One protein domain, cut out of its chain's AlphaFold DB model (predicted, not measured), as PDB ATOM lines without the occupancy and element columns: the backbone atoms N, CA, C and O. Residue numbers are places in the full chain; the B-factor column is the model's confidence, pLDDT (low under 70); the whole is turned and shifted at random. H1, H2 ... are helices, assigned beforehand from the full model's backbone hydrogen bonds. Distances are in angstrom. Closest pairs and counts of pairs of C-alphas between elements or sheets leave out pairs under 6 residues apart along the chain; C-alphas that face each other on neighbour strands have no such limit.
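Overview. This is residues 119 to 133 and 156 to 230 of the 1105 residues of the protein "SAM domain-containing protein" of Gonium pectorale (UniProt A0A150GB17). One long helix, H6, runs nearly the whole length of the domain, and a loose cluster of short helices and loops lies along one side of it, with H5 packed on its early turns. H2, the second longest helix, lies away from H6 and points its last residues in among H1, H3 and H4. The printed part has 90 residues with six named helices, H1 to H6 in chain order, and no named strand; the class is all helix. The whole is compact, with a radius of gyration of the C-alphas of 13.0 A, and only just elongated, spanning 40 by 26 by 23 A.

Arrangement. H6, residues 205 to 230, touches H5, residues 194 to 199, with its residues 208 to 212 alone; the closest C-alphas, of Leu 197 and Arg 208, are 6.3 A apart. Their lines stand at a steep tilt of 62 degrees, opposite ways. H3, residues 173 to 176, only just touches residues 207 to 211 of H6, with 3 pairs of C-alphas within 8 A, the closest being Leu 175 and His 207 at 6.7 A. H2, residues 156 to 168, is apart from H6. H4, residues 179 to 182, is close to H2 but not clearly touching; the closest C-alphas, of Phe 168 and Gly 179, are 6.0 A apart. H1, residues 119 to 123, only just touches H2, with 3 pairs within 8 A, the closest C-alphas being Gly 123 and Trp 167 at 4.7 A. H1 and H6 are near each other. Every O i to N i+4 pair is within hydrogen-bond range in H1, H5 and H6, and 8 of 9 in H2; H3 and H4 are too short for such a pair.

Along the chain. H6 measures 37.7 A from C-alpha 205 at (224.799, 157.702, 155.478) to C-alpha 230 at (215.802, 152.679, 191.766). H2 measures 19.0 A, from C-alpha 156 at (220.083, 132.028, 176.576). H5 measures 8.9 A, H1 6.8 A, H4 5.2 A and H3 4.9 A.

Size, cuts and confidence. The C-alphas farthest apart, of Ala 203 and Asn 230, are 40.3 A apart. Residues 134 to 155 are not printed, and C-alphas 133 and 156 stand 16.5 A apart across this cut, in the link from H1 to H2. The link from H4 to H5 is long, with 11 residues. The mean pLDDT of the printed part is 72.7, and 35 residues are under 70, among them 119 to 133, 156 to 164 and 184 to 190.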
ATOM      1  N   GLN A 119     205.944 153.891 166.793       47.75
ATOM      2  CA  GLN A 119     206.392 152.564 166.353       47.75
ATOM      3  C   GLN A 119     207.575 152.063 167.195       47.75
ATOM      4  O   GLN A 119     207.522 150.951 167.721       47.75
ATOM      5  N   LEU A 120     208.577 152.918 167.430       48.31
ATOM      6  CA  LEU A 120     209.720 152.630 168.309       48.31
ATOM      7  C   LEU A 120     209.271 152.303 169.741       48.31
ATOM      8  O   LEU A 120     209.737 151.330 170.333       48.31
ATOM      9  N   GLY A 121     208.293 153.054 170.264       54.41
ATOM     10  CA  GLY A 121     207.696 152.809 171.578       54.41
ATOM     11  C   GLY A 121     207.106 151.402 171.746       54.41
ATOM     12  O   GLY A 121     207.144 150.863 172.851       54.41
ATOM     13  N   ARG A 122     206.626 150.767 170.665       52.97
ATOM     14  CA  ARG A 122     206.178 149.361 170.685       52.97
ATOM     15  C   ARG A 122     207.359 148.388 170.756       52.97
ATOM     16  O   ARG A 122     207.294 147.424 171.513       52.97
ATOM     17  N   GLY A 123     208.442 148.653 170.024       53.44
ATOM     18  CA  GLY A 123     209.666 147.842 170.068       53.44
ATOM     19  C   GLY A 123     210.351 147.872 171.433       53.44
ATOM     20  O   GLY A 123     210.762 146.834 171.947       53.44
ATOM     21  N   TYR A 124     210.411 149.041 172.075       57.66
ATOM     22  CA  TYR A 124     211.004 149.199 173.409       57.66
ATOM     23  C   TYR A 124     210.247 148.453 174.529       57.66
ATOM     24  O   TYR A 124     210.789 148.280 175.618       57.66
ATOM     25  N   LEU A 125     209.013 147.990 174.292       54.09
ATOM     26  CA  LEU A 125     208.267 147.139 175.234       54.09
ATOM     27  C   LEU A 125     208.599 145.642 175.105       54.09
ATOM     28  O   LEU A 125     208.211 144.871 175.977       54.09
ATOM     29  N   GLN A 126     209.313 145.231 174.053       55.16
ATOM     30  CA  GLN A 126     209.715 143.836 173.810       55.16
ATOM     31  C   GLN A 126     211.160 143.541 174.251       55.16
ATOM     32  O   GLN A 126     211.607 142.398 174.196       55.16
ATOM     33  N   LEU A 127     211.885 144.566 174.707       54.88
ATOM     34  CA  LEU A 127     213.231 144.457 175.268       54.88
ATOM     35  C   LEU A 127     213.173 144.320 176.807       54.88
ATOM     36  O   LEU A 127     212.317 144.947 177.438       54.88
ATOM     37  N   PRO A 128     214.094 143.569 177.447       54.53
ATOM     38  CA  PRO A 128     214.112 143.349 178.898       54.53
ATOM     39  C   PRO A 128     214.682 144.560 179.671       54.53
ATOM     40  O   PRO A 128     215.661 144.454 180.407       54.53
ATOM     41  N   LEU A 129     214.055 145.733 179.527       58.78
ATOM     42  CA  LEU A 129     214.528 147.036 180.039       58.78
ATOM     43  C   LEU A 129     214.479 147.207 181.578       58.78
ATOM     44  O   LEU A 129     214.466 148.336 182.068       58.78
ATOM     45  N   GLY A 130     214.389 146.108 182.331       52.00
ATOM     46  CA  GLY A 130     214.452 146.076 183.796       52.00
ATOM     47  C   GLY A 130     215.813 145.649 184.357       52.00
ATOM     48  O   GLY A 130     216.023 145.786 185.557       52.00
ATOM     49  N   LEU A 131     216.722 145.149 183.512       49.94
ATOM     50  CA  LEU A 131     218.086 144.773 183.900       49.94
ATOM     51  C   LEU A 131     219.063 145.941 183.660       49.94
ATOM     52  O   LEU A 131     218.917 146.638 182.647       49.94
ATOM     53  N   PRO A 132     220.065 146.160 184.534       50.91
ATOM     54  CA  PRO A 132     221.189 147.053 184.269       50.91
ATOM     55  C   PRO A 132     221.871 146.749 182.930       50.91
ATOM     56  O   PRO A 132     222.062 145.592 182.572       50.91
ATOM     57  N   LEU A 133     222.285 147.794 182.210       49.00
ATOM     58  CA  LEU A 133     222.943 147.651 180.904       49.00
ATOM     59  C   LEU A 133     224.196 146.741 180.939       49.00
ATOM     60  O   LEU A 133     224.280 145.892 180.060       49.00
ATOM     61  N   LEU A 156     220.095 130.617 176.176       38.91
ATOM     62  CA  LEU A 156     220.083 132.028 176.576       38.91
ATOM     63  C   LEU A 156     220.648 132.958 175.487       38.91
ATOM     64  O   LEU A 156     220.089 134.022 175.222       38.91
ATOM     65  N   LEU A 157     221.666 132.502 174.749       45.03
ATOM     66  CA  LEU A 157     222.165 133.193 173.547       45.03
ATOM     67  C   LEU A 157     221.124 133.257 172.408       45.03
ATOM     68  O   LEU A 157     221.219 134.109 171.526       45.03
ATOM     69  N   ARG A 158     220.103 132.384 172.416       47.50
ATOM     70  CA  ARG A 158     218.973 132.464 171.471       47.50
ATOM     71  C   ARG A 158     217.920 133.492 171.882       47.50
ATOM     72  O   ARG A 158     217.262 134.042 171.002       47.50
ATOM     73  N   THR A 159     217.727 133.761 173.174       46.22
ATOM     74  CA  THR A 159     216.694 134.709 173.628       46.22
ATOM     75  C   THR A 159     217.077 136.166 173.369       46.22
ATOM     76  O   THR A 159     216.251 136.914 172.851       46.22
ATOM     77  N   SER A 160     218.335 136.561 173.602       54.47
ATOM     78  CA  SER A 160     218.807 137.930 173.330       54.47
ATOM     79  C   SER A 160     218.723 138.296 171.840       54.47
ATOM     80  O   SER A 160     218.123 139.311 171.484       54.47
ATOM     81  N   SER A 161     219.223 137.424 170.954       59.22
ATOM     82  CA  SER A 161     219.146 137.616 169.495       59.22
ATOM     83  C   SER A 161     217.701 137.748 168.990       59.22
ATOM     84  O   SER A 161     217.425 138.569 168.116       59.22
ATOM     85  N   ASN A 162     216.752 137.001 169.570       62.19
ATOM     86  CA  ASN A 162     215.339 137.091 169.195       62.19
ATOM     87  C   ASN A 162     214.689 138.421 169.602       62.19
ATOM     88  O   ASN A 162     213.979 139.001 168.785       62.19
ATOM     89  N   HIS A 163     214.947 138.941 170.805       65.81
ATOM     90  CA  HIS A 163     214.399 140.242 171.220       65.81
ATOM     91  C   HIS A 163     214.992 141.404 170.414       65.81
ATOM     92  O   HIS A 163     214.277 142.331 170.034       65.81
ATOM     93  N   VAL A 164     216.275 141.315 170.057       67.69
ATOM     94  CA  VAL A 164     216.926 142.264 169.144       67.69
ATOM     95  C   VAL A 164     216.331 142.190 167.726       67.69
ATOM     96  O   VAL A 164     216.023 143.229 167.141       67.69
ATOM     97  N   ARG A 165     216.080 140.987 167.183       72.69
ATOM     98  CA  ARG A 165     215.364 140.801 165.900       72.69
ATOM     99  C   ARG A 165     213.944 141.368 165.948       72.69
ATOM    100  O   ARG A 165     213.524 142.034 165.007       72.69
ATOM    101  N   GLN A 166     213.221 141.152 167.045       72.38
ATOM    102  CA  GLN A 166     211.881 141.704 167.260       72.38
ATOM    103  C   GLN A 166     211.886 143.238 167.305       72.38
ATOM    104  O   GLN A 166     211.065 143.862 166.635       72.38
ATOM    105  N   TRP A 167     212.853 143.858 167.991       81.25
ATOM    106  CA  TRP A 167     213.033 145.312 167.962       81.25
ATOM    107  C   TRP A 167     213.323 145.831 166.544       81.25
ATOM    108  O   TRP A 167     212.685 146.791 166.107       81.25
ATOM    109  N   PHE A 168     214.189 145.153 165.783       81.56
ATOM    110  CA  PHE A 168     214.467 145.487 164.378       81.56
ATOM    111  C   PHE A 168     213.205 145.517 163.505       81.56
ATOM    112  O   PHE A 168     213.047 146.431 162.698       81.56
ATOM    113  N   LEU A 169     212.276 144.576 163.702       81.06
ATOM    114  CA  LEU A 169     210.993 144.525 162.987       81.06
ATOM    115  C   LEU A 169     210.041 145.692 163.328       81.06
ATOM    116  O   LEU A 169     209.021 145.855 162.659       81.06
ATOM    117  N   THR A 170     210.364 146.524 164.326       79.94
ATOM    118  CA  THR A 170     209.629 147.770 164.636       79.94
ATOM    119  C   THR A 170     210.249 149.033 164.031       79.94
ATOM    120  O   THR A 170     209.622 150.092 164.066       79.94
ATOM    121  N   LEU A 171     211.444 148.934 163.436       85.25
ATOM    122  CA  LEU A 171     212.049 150.030 162.675       85.25
ATOM    123  C   LEU A 171     211.331 150.226 161.323       85.25
ATOM    124  O   LEU A 171     210.711 149.285 160.817       85.25
ATOM    125  N   PRO A 172     211.443 151.407 160.682       86.81
ATOM    126  CA  PRO A 172     210.948 151.620 159.323       86.81
ATOM    127  C   PRO A 172     211.474 150.561 158.327       86.81
ATOM    128  O   PRO A 172     212.647 150.189 158.416       86.81
ATOM    129  N   PRO A 173     210.678 150.106 157.335       83.25
ATOM    130  CA  PRO A 173     211.085 149.044 156.401       83.25
ATOM    131  C   PRO A 173     212.399 149.299 155.642       83.25
ATOM    132  O   PRO A 173     213.116 148.356 155.319       83.25
ATOM    133  N   SER A 174     212.765 150.566 155.415       84.19
ATOM    134  CA  SER A 174     214.053 150.973 154.830       84.19
ATOM    135  C   SER A 174     215.279 150.630 155.691       84.19
ATOM    136  O   SER A 174     216.395 150.615 155.172       84.19
ATOM    137  N   LEU A 175     215.086 150.343 156.981       89.12
ATOM    138  CA  LEU A 175     216.129 149.924 157.921       89.12
ATOM    139  C   LEU A 175     216.037 148.437 158.290       89.12
ATOM    140  O   LEU A 175     217.060 147.840 158.622       89.12
ATOM    141  N   GLN A 176     214.855 147.817 158.182       89.06
ATOM    142  CA  GLN A 176     214.661 146.383 158.464       89.06
ATOM    143  C   GLN A 176     215.578 145.484 157.620       89.06
ATOM    144  O   GLN A 176     216.053 144.462 158.109       89.06
ATOM    145  N   GLN A 177     215.905 145.903 156.391       89.00
ATOM    146  CA  GLN A 177     216.851 145.215 155.500       89.00
ATOM    147  C   GLN A 177     218.269 145.027 156.079       89.00
ATOM    148  O   GLN A 177     219.004 144.175 155.594       89.00
ATOM    149  N   TYR A 178     218.661 145.793 157.105       87.94
ATOM    150  CA  TYR A 178     219.957 145.641 157.780       87.94
ATOM    151  C   TYR A 178     219.907 144.686 158.983       87.94
ATOM    152  O   TYR A 178     220.948 144.410 159.574       87.94
ATOM    153  N   GLY A 179     218.726 144.171 159.350       84.81
ATOM    154  CA  GLY A 179     218.533 143.345 160.543       84.81
ATOM    155  C   GLY A 179     219.371 142.065 160.548       84.81
ATOM    156  O   GLY A 179     220.036 141.777 161.536       84.81
ATOM    157  N   ASP A 180     219.425 141.311 159.449       79.69
ATOM    158  CA  ASP A 180     220.242 140.087 159.413       79.69
ATOM    159  C   ASP A 180     221.757 140.351 159.410       79.69
ATOM    160  O   ASP A 180     222.521 139.495 159.856       79.69
ATOM    161  N   THR A 181     222.200 141.542 158.991       79.12
ATOM    162  CA  THR A 181     223.617 141.943 159.039       79.12
ATOM    163  C   THR A 181     224.016 142.438 160.429       79.12
ATOM    164  O   THR A 181     225.045 142.033 160.968       79.12
ATOM    165  N   LEU A 182     223.179 143.288 161.034       77.88
ATOM    166  CA  LEU A 182     223.420 143.928 162.333       77.88
ATOM    167  C   LEU A 182     223.070 143.036 163.537       77.88
ATOM    168  O   LEU A 182     223.471 143.346 164.654       77.88
ATOM    169  N   VAL A 183     222.370 141.916 163.318       73.25
ATOM    170  CA  VAL A 183     222.132 140.858 164.322       73.25
ATOM    171  C   VAL A 183     222.918 139.585 163.977       73.25
ATOM    172  O   VAL A 183     222.438 138.454 164.108       73.25
ATOM    173  N   SER A 184     224.152 139.788 163.518       60.12
ATOM    174  CA  SER A 184     225.195 138.766 163.437       60.12
ATOM    175  C   SER A 184     225.843 138.534 164.821       60.12
ATOM    176  O   SER A 184     225.745 139.397 165.701       60.12
ATOM    177  N   PRO A 185     226.476 137.369 165.082       44.75
ATOM    178  CA  PRO A 185     227.070 137.076 166.389       44.75
ATOM    179  C   PRO A 185     228.289 137.977 166.645       44.75
ATOM    180  O   PRO A 185     229.337 137.782 166.036       44.75
ATOM    181  N   GLY A 186     228.128 138.968 167.524       46.44
ATOM    182  CA  GLY A 186     229.101 140.043 167.766       46.44
ATOM    183  C   GLY A 186     228.521 141.455 167.603       46.44
ATOM    184  O   GLY A 186     229.138 142.417 168.045       46.44
ATOM    185  N   GLY A 187     227.319 141.598 167.031       51.91
ATOM    186  CA  GLY A 187     226.623 142.882 166.916       51.91
ATOM    187  C   GLY A 187     226.088 143.403 168.255       51.91
ATOM    188  O   GLY A 187     224.890 143.289 168.525       51.91
ATOM    189  N   LEU A 188     226.950 144.005 169.079       58.38
ATOM    190  CA  LEU A 188     226.544 144.731 170.286       58.38
ATOM    191  C   LEU A 188     225.722 145.967 169.892       58.38
ATOM    192  O   LEU A 188     226.247 147.009 169.505       58.38
ATOM    193  N   LEU A 189     224.395 145.845 169.996       61.66
ATOM    194  CA  LEU A 189     223.415 146.861 169.579       61.66
ATOM    195  C   LEU A 189     223.557 148.200 170.326       61.66
ATOM    196  O   LEU A 189     223.036 149.227 169.893       61.66
ATOM    197  N   LEU A 190     224.271 148.187 171.450       62.19
ATOM    198  CA  LEU A 190     224.568 149.353 172.267       62.19
ATOM    199  C   LEU A 190     225.908 150.015 171.923       62.19
ATOM    200  O   LEU A 190     226.122 151.126 172.402       62.19
ATOM    201  N   GLU A 191     226.766 149.411 171.094       75.44
ATOM    202  CA  GLU A 191     228.098 149.934 170.735       75.44
ATOM    203  C   GLU A 191     228.187 150.542 169.328       75.44
ATOM    204  O   GLU A 191     229.192 151.173 169.018       75.44
ATOM    205  N   TRP A 192     227.151 150.416 168.487       86.19
ATOM    206  CA  TRP A 192     227.180 150.936 167.113       86.19
ATOM    207  C   TRP A 192     227.604 152.413 167.046       86.19
ATOM    208  O   TRP A 192     226.908 153.300 167.551       86.19
ATOM    209  N   ASP A 193     228.707 152.666 166.346       89.19
ATOM    210  CA  ASP A 193     229.141 153.980 165.884       89.19
ATOM    211  C   ASP A 193     229.016 154.081 164.347       89.19
ATOM    212  O   ASP A 193     228.461 153.195 163.687       89.19
ATOM    213  N   GLU A 194     229.471 155.183 163.739       90.81
ATOM    214  CA  GLU A 194     229.384 155.309 162.278       90.81
ATOM    215  C   GLU A 194     230.342 154.352 161.536       90.81
ATOM    216  O   GLU A 194     230.037 153.966 160.406       90.81
ATOM    217  N   GLN A 195     231.448 153.919 162.154       87.94
ATOM    218  CA  GLN A 195     232.416 153.011 161.538       87.94
ATOM    219  C   GLN A 195     231.898 151.568 161.520       87.94
ATOM    220  O   GLN A 195     231.814 150.980 160.443       87.94
ATOM    221  N   LEU A 196     231.447 151.034 162.658       83.50
ATOM    222  CA  LEU A 196     230.850 149.699 162.762       83.50
ATOM    223  C   LEU A 196     229.635 149.544 161.839       83.50
ATOM    224  O   LEU A 196     229.457 148.499 161.218       83.50
ATOM    225  N   LEU A 197     228.822 150.594 161.672       90.75
ATOM    226  CA  LEU A 197     227.716 150.571 160.710       90.75
ATOM    227  C   LEU A 197     228.190 150.601 159.244       90.75
ATOM    228  O   LEU A 197     227.514 150.033 158.386       90.75
ATOM    229  N   MET A 198     229.329 151.223 158.920       90.62
ATOM    230  CA  MET A 198     229.928 151.119 157.579       90.62
ATOM    231  C   MET A 198     230.521 149.729 157.323       90.62
ATOM    232  O   MET A 198     230.297 149.171 156.250       90.62
ATOM    233  N   GLU A 199     231.219 149.152 158.302       84.75
ATOM    234  CA  GLU A 199     231.800 147.804 158.230       84.75
ATOM    235  C   GLU A 199     230.709 146.722 158.132       84.75
ATOM    236  O   GLU A 199     230.808 145.814 157.308       84.75
ATOM    237  N   ALA A 200     229.589 146.895 158.842       81.75
ATOM    238  CA  ALA A 200     228.369 146.093 158.701       81.75
ATOM    239  C   ALA A 200     227.535 146.417 157.435       81.75
ATOM    240  O   ALA A 200     226.354 146.073 157.350       81.75
ATOM    241  N   GLY A 201     228.117 147.086 156.435       88.00
ATOM    242  CA  GLY A 201     227.524 147.255 155.106       88.00
ATOM    243  C   GLY A 201     226.408 148.301 154.988       88.00
ATOM    244  O   GLY A 201     225.781 148.398 153.928       88.00
ATOM    245  N   VAL A 202     226.156 149.131 156.008       93.06
ATOM    246  CA  VAL A 202     225.174 150.232 155.944       93.06
ATOM    247  C   VAL A 202     225.772 151.416 155.168       93.06
ATOM    248  O   VAL A 202     226.076 152.486 155.702       93.06
ATOM    249  N   ALA A 203     225.946 151.235 153.858       86.19
ATOM    250  CA  ALA A 203     226.591 152.206 152.971       86.19
ATOM    251  C   ALA A 203     225.868 153.571 152.918       86.19
ATOM    252  O   ALA A 203     226.506 154.607 152.722       86.19
ATOM    253  N   ASN A 204     224.547 153.599 153.138       93.06
ATOM    254  CA  ASN A 204     223.753 154.828 153.131       93.06
ATOM    255  C   ASN A 204     223.923 155.628 154.440       93.06
ATOM    256  O   ASN A 204     223.423 155.235 155.495       93.06
ATOM    257  N   ALA A 205     224.557 156.800 154.349       89.00
ATOM    258  CA  ALA A 205     224.799 157.702 155.478       89.00
ATOM    259  C   ALA A 205     223.518 158.200 156.180       89.00
ATOM    260  O   ALA A 205     223.541 158.457 157.384       89.00
ATOM    261  N   PHE A 206     222.388 158.308 155.471       90.44
ATOM    262  CA  PHE A 206     221.104 158.649 156.095       90.44
ATOM    263  C   PHE A 206     220.613 157.512 157.000       90.44
ATOM    264  O   PHE A 206     220.238 157.757 158.146       90.44
ATOM    265  N   HIS A 207     220.706 156.264 156.531       92.81
ATOM    266  CA  HIS A 207     220.337 155.088 157.320       92.81
ATOM    267  C   HIS A 207     221.260 154.896 158.532       92.81
ATOM    268  O   HIS A 207     220.756 154.611 159.616       92.81
ATOM    269  N   ARG A 208     222.575 155.147 158.402       94.31
ATOM    270  CA  ARG A 208     223.488 155.162 159.563       94.31
ATOM    271  C   ARG A 208     223.057 156.181 160.612       94.31
ATOM    272  O   ARG A 208     222.885 155.821 161.769       94.31
ATOM    273  N   ARG A 209     222.800 157.433 160.215       92.69
ATOM    274  CA  ARG A 209     222.344 158.485 161.144       92.69
ATOM    275  C   ARG A 209     221.011 158.152 161.819       92.69
ATOM    276  O   ARG A 209     220.865 158.427 163.005       92.69
ATOM    277  N   GLN A 210     220.063 157.538 161.106       90.06
ATOM    278  CA  GLN A 210     218.805 157.077 161.708       90.06
ATOM    279  C   GLN A 210     219.028 155.950 162.727       90.06
ATOM    280  O   GLN A 210     218.495 156.027 163.830       90.06
ATOM    281  N   LEU A 211     219.844 154.941 162.399       90.88
ATOM    282  CA  LEU A 211     220.177 153.846 163.318       90.88
ATOM    283  C   LEU A 211     220.889 154.361 164.580       90.88
ATOM    284  O   LEU A 211     220.496 153.994 165.684       90.88
ATOM    285  N   LEU A 212     221.862 155.267 164.434       91.81
ATOM    286  CA  LEU A 212     222.564 155.889 165.563       91.81
ATOM    287  C   LEU A 212     221.625 156.707 166.460       91.81
ATOM    288  O   LEU A 212     221.725 156.619 167.682       91.81
ATOM    289  N   GLU A 213     220.678 157.457 165.892       90.31
ATOM    290  CA  GLU A 213     219.691 158.195 166.690       90.31
ATOM    291  C   GLU A 213     218.700 157.254 167.399       90.31
ATOM    292  O   GLU A 213     218.310 157.525 168.534       90.31
ATOM    293  N   TYR A 214     218.346 156.111 166.803       86.44
ATOM    294  CA  TYR A 214     217.517 155.095 167.464       86.44
ATOM    295  C   TYR A 214     218.255 154.338 168.578       86.44
ATOM    296  O   TYR A 214     217.636 154.047 169.604       86.44
ATOM    297  N   VAL A 215     219.564 154.095 168.441       86.19
ATOM    298  CA  VAL A 215     220.424 153.609 169.538       86.19
ATOM    299  C   VAL A 215     220.566 154.676 170.628       86.19
ATOM    300  O   VAL A 215     220.481 154.355 171.813       86.19
ATOM    301  N   ARG A 216     220.711 155.958 170.265       86.19
ATOM    302  CA  ARG A 216     220.774 157.068 171.231       86.19
ATOM    303  C   ARG A 216     219.473 157.200 172.025       86.19
ATOM    304  O   ARG A 216     219.534 157.268 173.249       86.19
ATOM    305  N   GLN A 217     218.320 157.154 171.354       82.00
ATOM    306  CA  GLN A 217     217.002 157.148 171.995       82.00
ATOM    307  C   GLN A 217     216.829 155.919 172.899       82.00
ATOM    308  O   GLN A 217     216.437 156.079 174.051       82.00
ATOM    309  N   LEU A 218     217.206 154.717 172.436       80.81
ATOM    310  CA  LEU A 218     217.176 153.498 173.252       80.81
ATOM    311  C   LEU A 218     218.010 153.662 174.532       80.81
ATOM    312  O   LEU A 218     217.474 153.489 175.624       80.81
ATOM    313  N   ARG A 219     219.289 154.061 174.420       80.19
ATOM    314  CA  ARG A 219     220.173 154.331 175.574       80.19
ATOM    315  C   ARG A 219     219.532 155.331 176.552       80.19
ATOM    316  O   ARG A 219     219.582 155.115 177.763       80.19
ATOM    317  N   THR A 220     218.917 156.406 176.047       79.19
ATOM    318  CA  THR A 220     218.207 157.406 176.866       79.19
ATOM    319  C   THR A 220     216.998 156.809 177.592       79.19
ATOM    320  O   THR A 220     216.838 157.045 178.791       79.19
ATOM    321  N   ASP A 221     216.187 156.001 176.912       73.06
ATOM    322  CA  ASP A 221     214.971 155.412 177.472       73.06
ATOM    323  C   ASP A 221     215.289 154.330 178.523       73.06
ATOM    324  O   ASP A 221     214.626 154.280 179.565       73.06
ATOM    325  N   VAL A 222     216.345 153.521 178.327       73.12
ATOM    326  CA  VAL A 222     216.822 152.578 179.361       73.12
ATOM    327  C   VAL A 222     217.351 153.335 180.580       73.12
ATOM    328  O   VAL A 222     216.925 153.064 181.703       73.12
ATOM    329  N   ALA A 223     218.216 154.339 180.383       72.75
ATOM    330  CA  ALA A 223     218.738 155.156 181.481       72.75
ATOM    331  C   ALA A 223     217.621 155.890 182.251       72.75
ATOM    332  O   ALA A 223     217.698 156.039 183.472       72.75
ATOM    333  N   GLY A 224     216.557 156.306 181.556       72.06
ATOM    334  CA  GLY A 224     215.341 156.842 182.161       72.06
ATOM    335  C   GLY A 224     214.629 155.823 183.053       72.06
ATOM    336  O   GLY A 224     214.311 156.141 184.201       72.06
ATOM    337  N   ARG A 225     214.417 154.589 182.572       67.44
ATOM    338  CA  ARG A 225     213.746 153.519 183.335       67.44
ATOM    339  C   ARG A 225     214.546 153.063 184.556       67.44
ATOM    340  O   ARG A 225     213.962 152.972 185.633       67.44
ATOM    341  N   VAL A 226     215.862 152.873 184.435       71.44
ATOM    342  CA  VAL A 226     216.735 152.481 185.563       71.44
ATOM    343  C   VAL A 226     216.666 153.503 186.708       71.44
ATOM    344  O   VAL A 226     216.547 153.126 187.873       71.44
ATOM    345  N   ARG A 227     216.638 154.808 186.393       72.69
ATOM    346  CA  ARG A 227     216.457 155.871 187.403       72.69
ATOM    347  C   ARG A 227     215.095 155.804 188.102       72.69
ATOM    348  O   ARG A 227     215.031 156.027 189.308       72.69
ATOM    349  N   HIS A 228     214.021 155.483 187.377       68.12
ATOM    350  CA  HIS A 228     212.681 155.356 187.963       68.12
ATOM    351  C   HIS A 228     212.535 154.095 188.827       68.12
ATOM    352  O   HIS A 228     211.940 154.176 189.899       68.12
ATOM    353  N   GLY A 229     213.116 152.961 188.413       62.62
ATOM    354  CA  GLY A 229     213.116 151.721 189.198       62.62
ATOM    355  C   GLY A 229     213.823 151.891 190.545       62.62
ATOM    356  O   GLY A 229     213.230 151.647 191.595       62.62
ATOM    357  N   ASN A 230     215.049 152.425 190.533       57.25
ATOM    358  CA  ASN A 230     215.802 152.679 191.766       57.25
ATOM    359  C   ASN A 230     215.114 153.718 192.676       57.25
ATOM    360  O   ASN A 230     215.218 153.632 193.898       57.25
TER     361      ASN A 230